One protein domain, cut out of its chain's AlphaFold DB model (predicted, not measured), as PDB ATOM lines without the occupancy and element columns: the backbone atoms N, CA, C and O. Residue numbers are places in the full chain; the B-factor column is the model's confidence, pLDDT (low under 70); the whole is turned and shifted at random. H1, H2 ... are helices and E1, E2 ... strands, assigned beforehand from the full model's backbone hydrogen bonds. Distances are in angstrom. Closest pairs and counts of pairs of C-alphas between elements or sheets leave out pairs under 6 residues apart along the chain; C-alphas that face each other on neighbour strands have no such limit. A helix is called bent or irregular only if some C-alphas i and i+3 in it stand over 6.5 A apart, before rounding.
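AT A GLANCE: This is residues 24 to 31 and 43 to 126 of the 564 residues of an uncharacterized protein of Pleomassaria siparia CBS 279.74 (UniProt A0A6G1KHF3). Five antiparallel strands form one sheet, a wall with two helices, H1 and H2, side by side over one face; the other face has no named helix. H2 covers the part of the sheet with E4 and E5, H1 the part with E3 and E2, and short E1 lies at one edge. The printed part has 92 residues, with two named helices and five named strands in the chain order E1 H1 E2 E3 H2 E4 E5; the sheet order is E1 E4 E5 E3 E2, and the class is mixed, helices and strands. The whole is compact, with a radius of gyration of the C-alphas of 12.0 A, and elongated, spanning 34 by 22 by 20 A.

HOW THE PARTS SIT: Edge strand E1, residues 24 to 26, is antiparallel to E4, residues 111 to 116, with N 25 and O 113 2.8 A apart. E4 and E5, residues 119 to 125, form a hairpin, with N 114 and O 121 2.8 A apart. E5 is antiparallel to E3, residues 75 to 81, with N 76 and O 124 2.8 A apart. E3 forms a hairpin with edge strand E2, residues 67 to 71, with N 79 and O 68 2.8 A apart. H1, residues 44 to 60, and H2, residues 89 to 106, lie on the same face, two layers of helices and sheet. H1 and H2 touch at a shallow tilt of 11 degrees, opposite ways; their closest C-alphas, of Cys 59 and Val 89, are 5.6 A apart. H1 has a height over the sheet of 9.0 A and runs slantwise to the strands, at 43 degrees to E2 on the local plane. H2 has a height of 8.4 A and also runs slantwise, at 41 degrees to E5 on the local plane. E3, H2 and E4 make a split strand-helix-strand unit, two strands running the same way with E5 between them, and its crossover is left-handed. O i to N i+4 pairs within hydrogen-bond range number 11 of 13 in H1 and 11 of 14 in H2.

IN THESE COORDINATES: E1 begins at C-alpha 24 (146.114, 201.267, 100.731). H1 is 24.4 A long, with a kink of 35 degrees near residue 53, and is only just irregular: C-alphas 53 and 56 are 6.7 A apart. E2 spans 13.2 A, E3 19.7 A, H2 24.3 A and E4 16.7 A. E5, 20.1 A, ends at C-alpha 125 (136.833, 188.019, 103.545).

THE WHOLE: The farthest C-alphas, of Ser 43 and Ala 84, are 35.5 A apart. Residues 32 to 42 are not printed; C-alphas 31 and 43 are 13.2 A apart across this cut. Of the links printed whole, none is long. The model's pLDDT is under 70 at residues 28 to 31, 63 to 65 and 87.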
ATOM      1  N   VAL A  24     147.235 202.208 100.602       92.94
ATOM      2  CA  VAL A  24     146.114 201.267 100.731       92.94
ATOM      3  C   VAL A  24     145.488 201.053  99.352       92.94
ATOM      4  O   VAL A  24     145.095 202.004  98.679       92.94
ATOM      5  N   THR A  25     145.373 199.792  98.944       93.06
ATOM      6  CA  THR A  25     144.688 199.349  97.729       93.06
ATOM      7  C   THR A  25     143.493 198.489  98.123       93.06
ATOM      8  O   THR A  25     143.621 197.300  98.415       93.06
ATOM      9  N   CYS A  26     142.313 199.100  98.133       94.38
ATOM     10  CA  CYS A  26     141.056 198.404  98.375       94.38
ATOM     11  C   CYS A  26     140.733 197.466  97.204       94.38
ATOM     12  O   CYS A  26     140.965 197.817  96.046       94.38
ATOM     13  N   ASN A  27     140.253 196.248  97.490       83.81
ATOM     14  CA  ASN A  27     140.144 195.191  96.480       83.81
ATOM     15  C   ASN A  27     138.677 194.910  96.091       83.81
ATOM     16  O   ASN A  27     138.051 193.999  96.642       83.81
ATOM     17  N   PRO A  28     138.110 195.627  95.098       64.75
ATOM     18  CA  PRO A  28     136.726 195.425  94.670       64.75
ATOM     19  C   PRO A  28     136.493 194.077  93.971       64.75
ATOM     20  O   PRO A  28     135.347 193.713  93.736       64.75
ATOM     21  N   LYS A  29     137.541 193.313  93.624       55.47
ATOM     22  CA  LYS A  29     137.390 192.023  92.926       55.47
ATOM     23  C   LYS A  29     136.985 190.866  93.847       55.47
ATOM     24  O   LYS A  29     136.613 189.817  93.330       55.47
ATOM     25  N   HIS A  30     136.963 191.066  95.169       52.12
ATOM     26  CA  HIS A  30     136.313 190.147  96.118       52.12
ATOM     27  C   HIS A  30     134.795 190.374  96.250       52.12
ATOM     28  O   HIS A  30     134.175 189.916  97.209       52.12
ATOM     29  N   THR A  31     134.143 190.992  95.256       46.34
ATOM     30  CA  THR A  31     132.743 190.652  94.958       46.34
ATOM     31  C   THR A  31     132.673 189.158  94.632       46.34
ATOM     32  O   THR A  31     132.996 188.753  93.510       46.34
ATOM     33  N   SER A  43     127.847 192.149 107.285       80.56
ATOM     34  CA  SER A  43     127.931 193.559 106.894       80.56
ATOM     35  C   SER A  43     129.299 194.159 107.245       80.56
ATOM     36  O   SER A  43     129.963 193.720 108.187       80.56
ATOM     37  N   ALA A  44     129.705 195.206 106.520       75.56
ATOM     38  CA  ALA A  44     130.996 195.874 106.700       75.56
ATOM     39  C   ALA A  44     131.316 196.230 108.167       75.56
ATOM     40  O   ALA A  44     132.446 196.044 108.608       75.56
ATOM     41  N   GLY A  45     130.320 196.658 108.954       75.31
ATOM     42  CA  GLY A  45     130.494 196.941 110.385       75.31
ATOM     43  C   GLY A  45     130.811 195.703 111.237       75.31
ATOM     44  O   GLY A  45     131.609 195.793 112.168       75.31
ATOM     45  N   VAL A  46     130.253 194.534 110.901       80.12
ATOM     46  CA  VAL A  46     130.586 193.261 111.567       80.12
ATOM     47  C   VAL A  46     131.999 192.820 111.185       80.12
ATOM     48  O   VAL A  46     132.781 192.464 112.061       80.12
ATOM     49  N   LEU A  47     132.362 192.916 109.900       76.00
ATOM     50  CA  LEU A  47     133.714 192.599 109.423       76.00
ATOM     51  C   LEU A  47     134.769 193.508 110.075       76.00
ATOM     52  O   LEU A  47     135.793 193.015 110.543       76.00
ATOM     53  N   ALA A  48     134.496 194.811 110.179       77.44
ATOM     54  CA  ALA A  48     135.364 195.776 110.849       77.44
ATOM     55  C   ALA A  48     135.501 195.508 112.360       77.44
ATOM     56  O   ALA A  48     136.599 195.641 112.905       77.44
ATOM     57  N   GLY A  49     134.420 195.108 113.039       80.56
ATOM     58  CA  GLY A  49     134.452 194.732 114.455       80.56
ATOM     59  C   GLY A  49     135.284 193.472 114.714       80.56
ATOM     60  O   GLY A  49     136.169 193.477 115.568       80.56
ATOM     61  N   VAL A  50     135.058 192.413 113.931       85.19
ATOM     62  CA  VAL A  50     135.801 191.149 114.060       85.19
ATOM     63  C   VAL A  50     137.277 191.325 113.689       85.19
ATOM     64  O   VAL A  50     138.147 190.840 114.414       85.19
ATOM     65  N   ALA A  51     137.581 192.087 112.630       80.06
ATOM     66  CA  ALA A  51     138.955 192.441 112.286       80.06
ATOM     67  C   ALA A  51     139.649 193.179 113.443       80.06
ATOM     68  O   ALA A  51     140.719 192.755 113.869       80.06
ATOM     69  N   ASN A  52     139.038 194.228 114.013       83.81
ATOM     70  CA  ASN A  52     139.654 195.001 115.101       83.81
ATOM     71  C   ASN A  52     140.007 194.164 116.337       83.81
ATOM     72  O   ASN A  52     141.071 194.387 116.913       83.81
ATOM     73  N   ASN A  53     139.178 193.183 116.700       87.56
ATOM     74  CA  ASN A  53     139.469 192.272 117.813       87.56
ATOM     75  C   ASN A  53     140.636 191.311 117.506       87.56
ATOM     76  O   ASN A  53     141.349 190.901 118.415       87.56
ATOM     77  N   CYS A  54     140.840 190.951 116.236       94.25
ATOM     78  CA  CYS A  54     141.857 189.988 115.807       94.25
ATOM     79  C   CYS A  54     143.206 190.632 115.423       94.25
ATOM     80  O   CYS A  54     144.244 189.970 115.451       94.25
ATOM     81  N   ILE A  55     143.206 191.930 115.085       94.38
ATOM     82  CA  ILE A  55     144.399 192.702 114.698       94.38
ATOM     83  C   ILE A  55     145.487 192.645 115.778       94.38
ATOM     84  O   ILE A  55     146.660 192.465 115.462       94.38
ATOM     85  N   GLU A  56     145.123 192.778 117.053       93.12
ATOM     86  CA  GLU A  56     146.112 192.774 118.139       93.12
ATOM     87  C   GLU A  56     146.715 191.372 118.330       93.12
ATOM     88  O   GLU A  56     147.914 191.241 118.562       93.12
ATOM     89  N   ASP A  57     145.930 190.319 118.101       92.31
ATOM     90  CA  ASP A  57     146.351 188.917 118.182       92.31
ATOM     91  C   ASP A  57     147.371 188.549 117.079       92.31
ATOM     92  O   ASP A  57     148.438 187.988 117.353       92.31
ATOM     93  N   VAL A  58     147.097 188.932 115.823       94.12
ATOM     94  CA  VAL A  58     148.024 188.690 114.699       94.12
ATOM     95  C   VAL A  58     149.277 189.572 114.776       94.12
ATOM     96  O   VAL A  58     150.363 189.106 114.449       94.12
ATOM     97  N   CYS A  59     149.172 190.806 115.280       93.88
ATOM     98  CA  CYS A  59     150.326 191.695 115.446       93.88
ATOM     99  C   CYS A  59     151.205 191.354 116.666       93.88
ATOM    100  O   CYS A  59     152.396 191.659 116.653       93.88
ATOM    101  N   ASN A  60     150.653 190.715 117.704       91.88
ATOM    102  CA  ASN A  60     151.428 190.163 118.825       91.88
ATOM    103  C   ASN A  60     152.097 188.817 118.481       91.88
ATOM    104  O   ASN A  60     153.060 188.416 119.141       91.88
ATOM    105  N   THR A  61     151.620 188.121 117.444       88.75
ATOM    106  CA  THR A  61     152.215 186.868 116.965       88.75
ATOM    107  C   THR A  61     153.591 187.143 116.351       88.75
ATOM    108  O   THR A  61     153.705 187.607 115.217       88.75
ATOM    109  N   ARG A  62     154.664 186.840 117.096       73.50
ATOM    110  CA  ARG A  62     156.054 186.955 116.616       73.50
ATOM    111  C   ARG A  62     156.350 185.943 115.506       73.50
ATOM    112  O   ARG A  62     156.864 184.856 115.767       73.50
ATOM    113  N   GLY A  63     156.079 186.330 114.264       63.00
ATOM    114  CA  GLY A  63     156.636 185.659 113.097       63.00
ATOM    115  C   GLY A  63     158.163 185.770 113.061       63.00
ATOM    116  O   GLY A  63     158.736 186.809 113.393       63.00
ATOM    117  N   GLY A  64     158.823 184.703 112.606       67.56
ATOM    118  CA  GLY A  64     160.128 184.850 111.958       67.56
ATOM    119  C   GLY A  64     159.979 185.575 110.613       67.56
ATOM    120  O   GLY A  64     158.864 185.861 110.174       67.56
ATOM    121  N   ALA A  65     161.091 185.847 109.926       66.62
ATOM    122  CA  ALA A  65     161.037 186.381 108.564       66.62
ATOM    123  C   ALA A  65     160.260 185.409 107.649       66.62
ATOM    124  O   ALA A  65     160.646 184.248 107.514       66.62
ATOM    125  N   GLY A  66     159.145 185.866 107.070       83.00
ATOM    126  CA  GLY A  66     158.203 185.007 106.352       83.00
ATOM    127  C   GLY A  66     156.772 185.552 106.318       83.00
ATOM    128  O   GLY A  66     156.555 186.751 106.141       83.00
ATOM    129  N   LEU A  67     155.800 184.651 106.472       90.31
ATOM    130  CA  LEU A  67     154.363 184.909 106.370       90.31
ATOM    131  C   LEU A  67     153.673 184.589 107.704       90.31
ATOM    132  O   LEU A  67     153.871 183.504 108.248       90.31
ATOM    133  N   VAL A  68     152.836 185.499 108.203       93.69
ATOM    134  CA  VAL A  68     151.947 185.264 109.351       93.69
ATOM    135  C   VAL A  68     150.512 185.440 108.884       93.69
ATOM    136  O   VAL A  68     150.121 186.532 108.481       93.69
ATOM    137  N   THR A  69     149.718 184.376 108.956       93.62
ATOM    138  CA  THR A  69     148.293 184.400 108.613       93.62
ATOM    139  C   THR A  69     147.471 183.944 109.812       93.62
ATOM    140  O   THR A  69     147.770 182.921 110.429       93.62
ATOM    141  N   LYS A  70     146.426 184.707 110.133       95.06
ATOM    142  CA  LYS A  70     145.474 184.442 111.213       95.06
ATOM    143  C   LYS A  70     144.069 184.404 110.623       95.06
ATOM    144  O   LYS A  70     143.609 185.384 110.036       95.06
ATOM    145  N   ASP A  71     143.397 183.269 110.786       93.88
ATOM    146  CA  ASP A  71     141.954 183.178 110.579       93.88
ATOM    147  C   ASP A  71     141.241 183.820 111.778       93.88
ATOM    148  O   ASP A  71     141.581 183.557 112.938       93.88
ATOM    149  N   CYS A  72     140.292 184.702 111.480       93.69
ATOM    150  CA  CYS A  72     139.496 185.451 112.442       93.69
ATOM    151  C   CYS A  72     137.986 185.209 112.244       93.69
ATOM    152  O   CYS A  72     137.172 185.977 112.751       93.69
ATOM    153  N   GLY A  73     137.587 184.179 111.488       91.62
ATOM    154  CA  GLY A  73     136.199 183.824 111.204       91.62
ATOM    155  C   GLY A  73     135.765 184.232 109.790       91.62
ATOM    156  O   GLY A  73     135.958 183.456 108.859       91.62
ATOM    157  N   PRO A  74     135.100 185.386 109.588       91.25
ATOM    158  CA  PRO A  74     134.689 185.849 108.263       91.25
ATOM    159  C   PRO A  74     135.795 186.632 107.534       91.25
ATOM    160  O   PRO A  74     135.577 187.081 106.411       91.25
ATOM    161  N   VAL A  75     136.958 186.839 108.166       92.88
ATOM    162  CA  VAL A  75     138.118 187.544 107.601       92.88
ATOM    163  C   VAL A  75     139.416 186.803 107.919       92.88
ATOM    164  O   VAL A  75     139.607 186.312 109.029       92.88
ATOM    165  N   LEU A  76     140.310 186.767 106.936       94.44
ATOM    166  CA  LEU A  76     141.672 186.260 107.021       94.44
ATOM    167  C   LEU A  76     142.626 187.456 107.030       94.44
ATOM    168  O   LEU A  76     142.600 188.268 106.102       94.44
ATOM    169  N   LEU A  77     143.449 187.577 108.071       95.88
ATOM    170  CA  LEU A  77     144.458 188.631 108.197       95.88
ATOM    171  C   LEU A  77     145.831 188.037 107.881       95.88
ATOM    172  O   LEU A  77     146.232 187.051 108.498       95.88
ATOM    173  N   THR A  78     146.555 188.644 106.942       95.38
ATOM    174  CA  THR A  78     147.887 188.191 106.521       95.38
ATOM    175  C   THR A  78     148.913 189.317 106.609       95.38
ATOM    176  O   THR A  78     148.655 190.442 106.185       95.38
ATOM    177  N   ILE A  79     150.089 188.992 107.149       94.56
ATOM    178  CA  ILE A  79     151.293 189.821 107.173       94.56
ATOM    179  C   ILE A  79     152.380 189.089 106.379       94.56
ATOM    180  O   ILE A  79     152.791 187.992 106.762       94.56
ATOM    181  N   THR A  80     152.880 189.700 105.309       93.06
ATOM    182  CA  THR A  80     154.046 189.212 104.556       93.06
ATOM    183  C   THR A  80     155.230 190.127 104.837       93.06
ATOM    184  O   THR A  80     155.217 191.295 104.441       93.06
ATOM    185  N   TYR A  81     156.272 189.609 105.488       91.25
ATOM    186  CA  TYR A  81     157.532 190.332 105.662       91.25
ATOM    187  C   TYR A  81     158.383 190.180 104.392       91.25
ATOM    188  O   TYR A  81     158.806 189.081 104.042       91.25
ATOM    189  N   LEU A  82     158.624 191.293 103.698       86.06
ATOM    190  CA  LEU A  82     159.481 191.392 102.508       86.06
ATOM    191  C   LEU A  82     160.956 191.663 102.871       86.06
ATOM    192  O   LEU A  82     161.826 191.610 102.005       86.06
ATOM    193  N   GLY A  83     161.230 191.960 104.144       84.69
ATOM    194  CA  GLY A  83     162.547 192.293 104.682       84.69
ATOM    195  C   GLY A  83     162.671 191.901 106.156       84.69
ATOM    196  O   GLY A  83     162.235 190.823 106.561       84.69
ATOM    197  N   ALA A  84     163.279 192.765 106.971       75.94
ATOM    198  CA  ALA A  84     163.399 192.523 108.409       75.94
ATOM    199  C   ALA A  84     162.015 192.518 109.105       75.94
ATOM    200  O   ALA A  84     161.145 193.310 108.731       75.94
ATOM    201  N   PRO A  85     161.792 191.664 110.124       74.88
ATOM    202  CA  PRO A  85     160.536 191.652 110.873       74.88
ATOM    203  C   PRO A  85     160.323 192.969 111.637       74.88
ATOM    204  O   PRO A  85     161.277 193.616 112.076       74.88
ATOM    205  N   LEU A  86     159.055 193.352 111.817       70.19
ATOM    206  CA  LEU A  86     158.671 194.590 112.503       70.19
ATOM    207  C   LEU A  86     159.161 194.626 113.954       70.19
ATOM    208  O   LEU A  86     159.011 193.663 114.704       70.19
ATOM    209  N   SER A  87     159.672 195.786 114.366       66.81
ATOM    210  CA  SER A  87     160.110 196.055 115.739       66.81
ATOM    211  C   SER A  87     159.019 196.649 116.641       66.81
ATOM    212  O   SER A  87     159.177 196.612 117.860       66.81
ATOM    213  N   ASP A  88     157.916 197.168 116.083       87.81
ATOM    214  CA  ASP A  88     156.795 197.736 116.845       87.81
ATOM    215  C   ASP A  88     155.439 197.170 116.389       87.81
ATOM    216  O   ASP A  88     155.010 197.337 115.244       87.81
ATOM    217  N   VAL A  89     154.733 196.543 117.331       91.00
ATOM    218  CA  VAL A  89     153.370 196.006 117.174       91.00
ATOM    219  C   VAL A  89     152.385 197.104 116.739       91.00
ATOM    220  O   VAL A  89     151.442 196.841 115.994       91.00
ATOM    221  N   ARG A  90     152.608 198.360 117.148       91.12
ATOM    222  CA  ARG A  90     151.710 199.490 116.858       91.12
ATOM    223  C   ARG A  90     151.668 199.857 115.380       91.12
ATOM    224  O   ARG A  90     150.606 200.259 114.907       91.12
ATOM    225  N   ASP A  91     152.766 199.690 114.643       90.25
ATOM    226  CA  ASP A  91     152.768 199.928 113.195       90.25
ATOM    227  C   ASP A  91     152.035 198.813 112.434       90.25
ATOM    228  O   ASP A  91     151.352 199.106 111.452       90.25
ATOM    229  N   CYS A  92     152.054 197.575 112.942       93.88
ATOM    230  CA  CYS A  92     151.206 196.489 112.439       93.88
ATOM    231  C   CYS A  92     149.712 196.767 112.686       93.88
ATOM    232  O   CYS A  92     148.906 196.723 111.754       93.88
ATOM    233  N   ILE A  93     149.346 197.151 113.918       94.62
ATOM    234  CA  ILE A  93     147.962 197.498 114.282       94.62
ATOM    235  C   ILE A  93     147.447 198.653 113.410       94.62
ATOM    236  O   ILE A  93     146.337 198.604 112.879       94.62
ATOM    237  N   LYS A  94     148.270 199.690 113.225       93.44
ATOM    238  CA  LYS A  94     147.988 200.831 112.345       93.44
ATOM    239  C   LYS A  94     147.872 200.413 110.876       93.44
ATOM    240  O   LYS A  94     147.008 200.931 110.174       93.44
ATOM    241  N   GLY A  95     148.708 199.475 110.425       93.38
ATOM    242  CA  GLY A  95     148.674 198.913 109.078       93.38
ATOM    243  C   GLY A  95     147.313 198.303 108.744       93.38
ATOM    244  O   GLY A  95     146.658 198.736 107.796       93.38
ATOM    245  N   PHE A  96     146.832 197.376 109.573       95.69
ATOM    246  CA  PHE A  96     145.510 196.781 109.374       95.69
ATOM    247  C   PHE A  96     144.356 197.770 109.597       95.69
ATOM    248  O   PHE A  96     143.413 197.769 108.805       95.69
ATOM    249  N   ARG A  97     144.414 198.653 110.609       94.44
ATOM    250  CA  ARG A  97     143.350 199.657 110.834       94.44
ATOM    251  C   ARG A  97     143.166 200.586 109.628       94.44
ATOM    252  O   ARG A  97     142.030 200.817 109.231       94.44
ATOM    253  N   ASN A  98     144.242 200.991 108.945       93.69
ATOM    254  CA  ASN A  98     144.140 201.751 107.688       93.69
ATOM    255  C   ASN A  98     143.320 201.020 106.600       93.69
ATOM    256  O   ASN A  98     142.592 201.677 105.857       93.69
ATOM    257  N   ILE A  99     143.424 199.687 106.499       94.62
ATOM    258  CA  ILE A  99     142.635 198.872 105.555       94.62
ATOM    259  C   ILE A  99     141.170 198.795 106.010       94.62
ATOM    260  O   ILE A  99     140.262 198.965 105.195       94.62
ATOM    261  N   VAL A 100     140.925 198.569 107.305       93.00
ATOM    262  CA  VAL A 100     139.563 198.499 107.866       93.00
ATOM    263  C   VAL A 100     138.822 199.830 107.695       93.00
ATOM    264  O   VAL A 100     137.666 199.834 107.273       93.00
ATOM    265  N   ASP A 101     139.480 200.957 107.959       89.25
ATOM    266  CA  ASP A 101     138.877 202.290 107.868       89.25
ATOM    267  C   ASP A 101     138.608 202.695 106.409       89.25
ATOM    268  O   ASP A 101     137.510 203.148 106.075       89.25
ATOM    269  N   GLN A 102     139.585 202.514 105.513       91.62
ATOM    270  CA  GLN A 102     139.467 202.955 104.118       91.62
ATOM    271  C   GLN A 102     138.647 201.978 103.266       91.62
ATOM    272  O   GLN A 102     137.720 202.396 102.579       91.62
ATOM    273  N   CYS A 103     138.926 200.676 103.332       93.19
ATOM    274  CA  CYS A 103     138.330 199.707 102.412       93.19
ATOM    275  C   CYS A 103     137.009 199.141 102.929       93.19
ATOM    276  O   CYS A 103     136.002 199.193 102.226       93.19
ATOM    277  N   ILE A 104     136.997 198.637 104.165       89.31
ATOM    278  CA  ILE A 104     135.800 197.996 104.727       89.31
ATOM    279  C   ILE A 104     134.779 199.062 105.135       89.31
ATOM    280  O   ILE A 104     133.621 198.990 104.735       89.31
ATOM    281  N   THR A 105     135.204 200.081 105.883       84.25
ATOM    282  CA  THR A 105     134.291 201.067 106.485       84.25
ATOM    283  C   THR A 105     133.905 202.190 105.518       84.25
ATOM    284  O   THR A 105     132.733 202.557 105.466       84.25
ATOM    285  N   THR A 106     134.853 202.728 104.737       85.12
ATOM    286  CA  THR A 106     134.593 203.870 103.834       85.12
ATOM    287  C   THR A 106     134.157 203.447 102.424       85.12
ATOM    288  O   THR A 106     133.190 204.004 101.908       85.12
ATOM    289  N   GLU A 107     134.823 202.474 101.789       85.56
ATOM    290  CA  GLU A 107     134.442 201.988 100.445       85.56
ATOM    291  C   GLU A 107     133.435 200.821 100.450       85.56
ATOM    292  O   GLU A 107     132.851 200.521  99.408       85.56
ATOM    293  N   GLY A 108     133.188 200.174 101.595       84.94
ATOM    294  CA  GLY A 108     132.235 199.063 101.703       84.94
ATOM    295  C   GLY A 108     132.690 197.768 101.017       84.94
ATOM    296  O   GLY A 108     131.851 196.923 100.700       84.94
ATOM    297  N   VAL A 109     133.992 197.604 100.753       88.00
ATOM    298  CA  VAL A 109     134.544 196.407 100.100       88.00
ATOM    299  C   VAL A 109     135.046 195.375 101.109       88.00
ATOM    300  O   VAL A 109     135.527 195.693 102.193       88.00
ATOM    301  N   HIS A 110     134.978 194.105 100.721       90.06
ATOM    302  CA  HIS A 110     135.217 192.946 101.586       90.06
ATOM    303  C   HIS A 110     136.710 192.583 101.741       90.06
ATOM    304  O   HIS A 110     137.061 191.409 101.865       90.06
ATOM    305  N   GLY A 111     137.597 193.581 101.684       92.19
ATOM    306  CA  GLY A 111     139.041 193.389 101.803       92.19
ATOM    307  C   GLY A 111     139.898 194.471 101.141       92.19
ATOM    308  O   GLY A 111     139.411 195.333 100.402       92.19
ATOM    309  N   GLY A 112     141.201 194.413 101.393       95.06
ATOM    310  CA  GLY A 112     142.176 195.363 100.865       95.06
ATOM    311  C   GLY A 112     143.595 195.082 101.345       95.06
ATOM    312  O   GLY A 112     143.802 194.387 102.334       95.06
ATOM    313  N   ILE A 113     144.560 195.654 100.628       95.38
ATOM    314  CA  ILE A 113     145.997 195.428 100.809       95.38
ATOM    315  C   ILE A 113     146.674 196.755 101.166       95.38
ATOM    316  O   ILE A 113     146.340 197.793 100.597       95.38
ATOM    317  N   LEU A 114     147.661 196.735 102.060       94.25
ATOM    318  CA  LEU A 114     148.539 197.866 102.356       94.25
ATOM    319  C   LEU A 114     150.000 197.426 102.303       94.25
ATOM    320  O   LEU A 114     150.422 196.600 103.107       94.25
ATOM    321  N   GLN A 115     150.793 198.034 101.423       92.19
ATOM    322  CA  GLN A 115     152.252 197.919 101.485       92.19
ATOM    323  C   GLN A 115     152.830 199.110 102.258       92.19
ATOM    324  O   GLN A 115     152.532 200.261 101.933       92.19
ATOM    325  N   ALA A 116     153.653 198.848 103.275       89.50
ATOM    326  CA  ALA A 116     154.314 199.873 104.077       89.50
ATOM    327  C   ALA A 116     155.729 199.422 104.463       89.50
ATOM    328  O   ALA A 116     155.889 198.449 105.196       89.50
ATOM    329  N   HIS A 117     156.749 200.153 103.997       86.00
ATOM    330  CA  HIS A 117     158.148 199.699 104.049       86.00
ATOM    331  C   HIS A 117     158.262 198.274 103.461       86.00
ATOM    332  O   HIS A 117     157.660 197.988 102.423       86.00
ATOM    333  N   ASP A 118     158.973 197.378 104.143       88.25
ATOM    334  CA  ASP A 118     159.189 195.989 103.737       88.25
ATOM    335  C   ASP A 118     158.108 195.035 104.287       88.25
ATOM    336  O   ASP A 118     158.396 193.886 104.620       88.25
ATOM    337  N   VAL A 119     156.860 195.500 104.422       91.31
ATOM    338  CA  VAL A 119     155.727 194.690 104.903       91.31
ATOM    339  C   VAL A 119     154.495 194.887 104.028       91.31
ATOM    340  O   VAL A 119     154.137 196.014 103.675       91.31
ATOM    341  N   LEU A 120     153.827 193.777 103.718       93.62
ATOM    342  CA  LEU A 120     152.498 193.742 103.119       93.62
ATOM    343  C   LEU A 120     151.483 193.282 104.172       93.62
ATOM    344  O   LEU A 120     151.644 192.209 104.748       93.62
ATOM    345  N   TYR A 121     150.439 194.073 104.398       95.44
ATOM    346  CA  TYR A 121     149.254 193.685 105.161       95.44
ATOM    347  C   TYR A 121     148.115 193.405 104.180       95.44
ATOM    348  O   TYR A 121     147.903 194.194 103.259       95.44
ATOM    349  N   ASP A 122     147.372 192.323 104.379       96.00
ATOM    350  CA  ASP A 122     146.219 191.954 103.553       96.00
ATOM    351  C   ASP A 122     145.057 191.484 104.438       96.00
ATOM    352  O   ASP A 122     145.258 190.740 105.404       96.00
ATOM    353  N   ILE A 123     143.845 191.944 104.122       95.50
ATOM    354  CA  ILE A 123     142.595 191.492 104.738       95.50
ATOM    355  C   ILE A 123     141.694 190.965 103.627       95.50
ATOM    356  O   ILE A 123     141.282 191.730 102.752       95.50
ATOM    357  N   VAL A 124     141.320 189.688 103.708       94.00
ATOM    358  CA  VAL A 124     140.441 189.022 102.734       94.00
ATOM    359  C   VAL A 124     139.246 188.408 103.457       94.00
ATOM    360  O   VAL A 124     139.426 187.648 104.405       94.00
ATOM    361  N   ALA A 125     138.017 188.705 103.024       91.31
ATOM    362  CA  ALA A 125     136.833 188.019 103.545       91.31
ATOM    363  C   ALA A 125     136.774 186.547 103.090       91.31
ATOM    364  O   ALA A 125     137.016 186.237 101.921       91.31
ATOM    365  N   VAL A 126     136.413 185.647 104.009       89.25
ATOM    366  CA  VAL A 126     136.381 184.189 103.799       89.25
ATOM    367  C   VAL A 126     134.935 183.695 103.717       89.25
ATOM    368  O   VAL A 126     134.113 184.029 104.568       89.25
TER     369      VAL A 126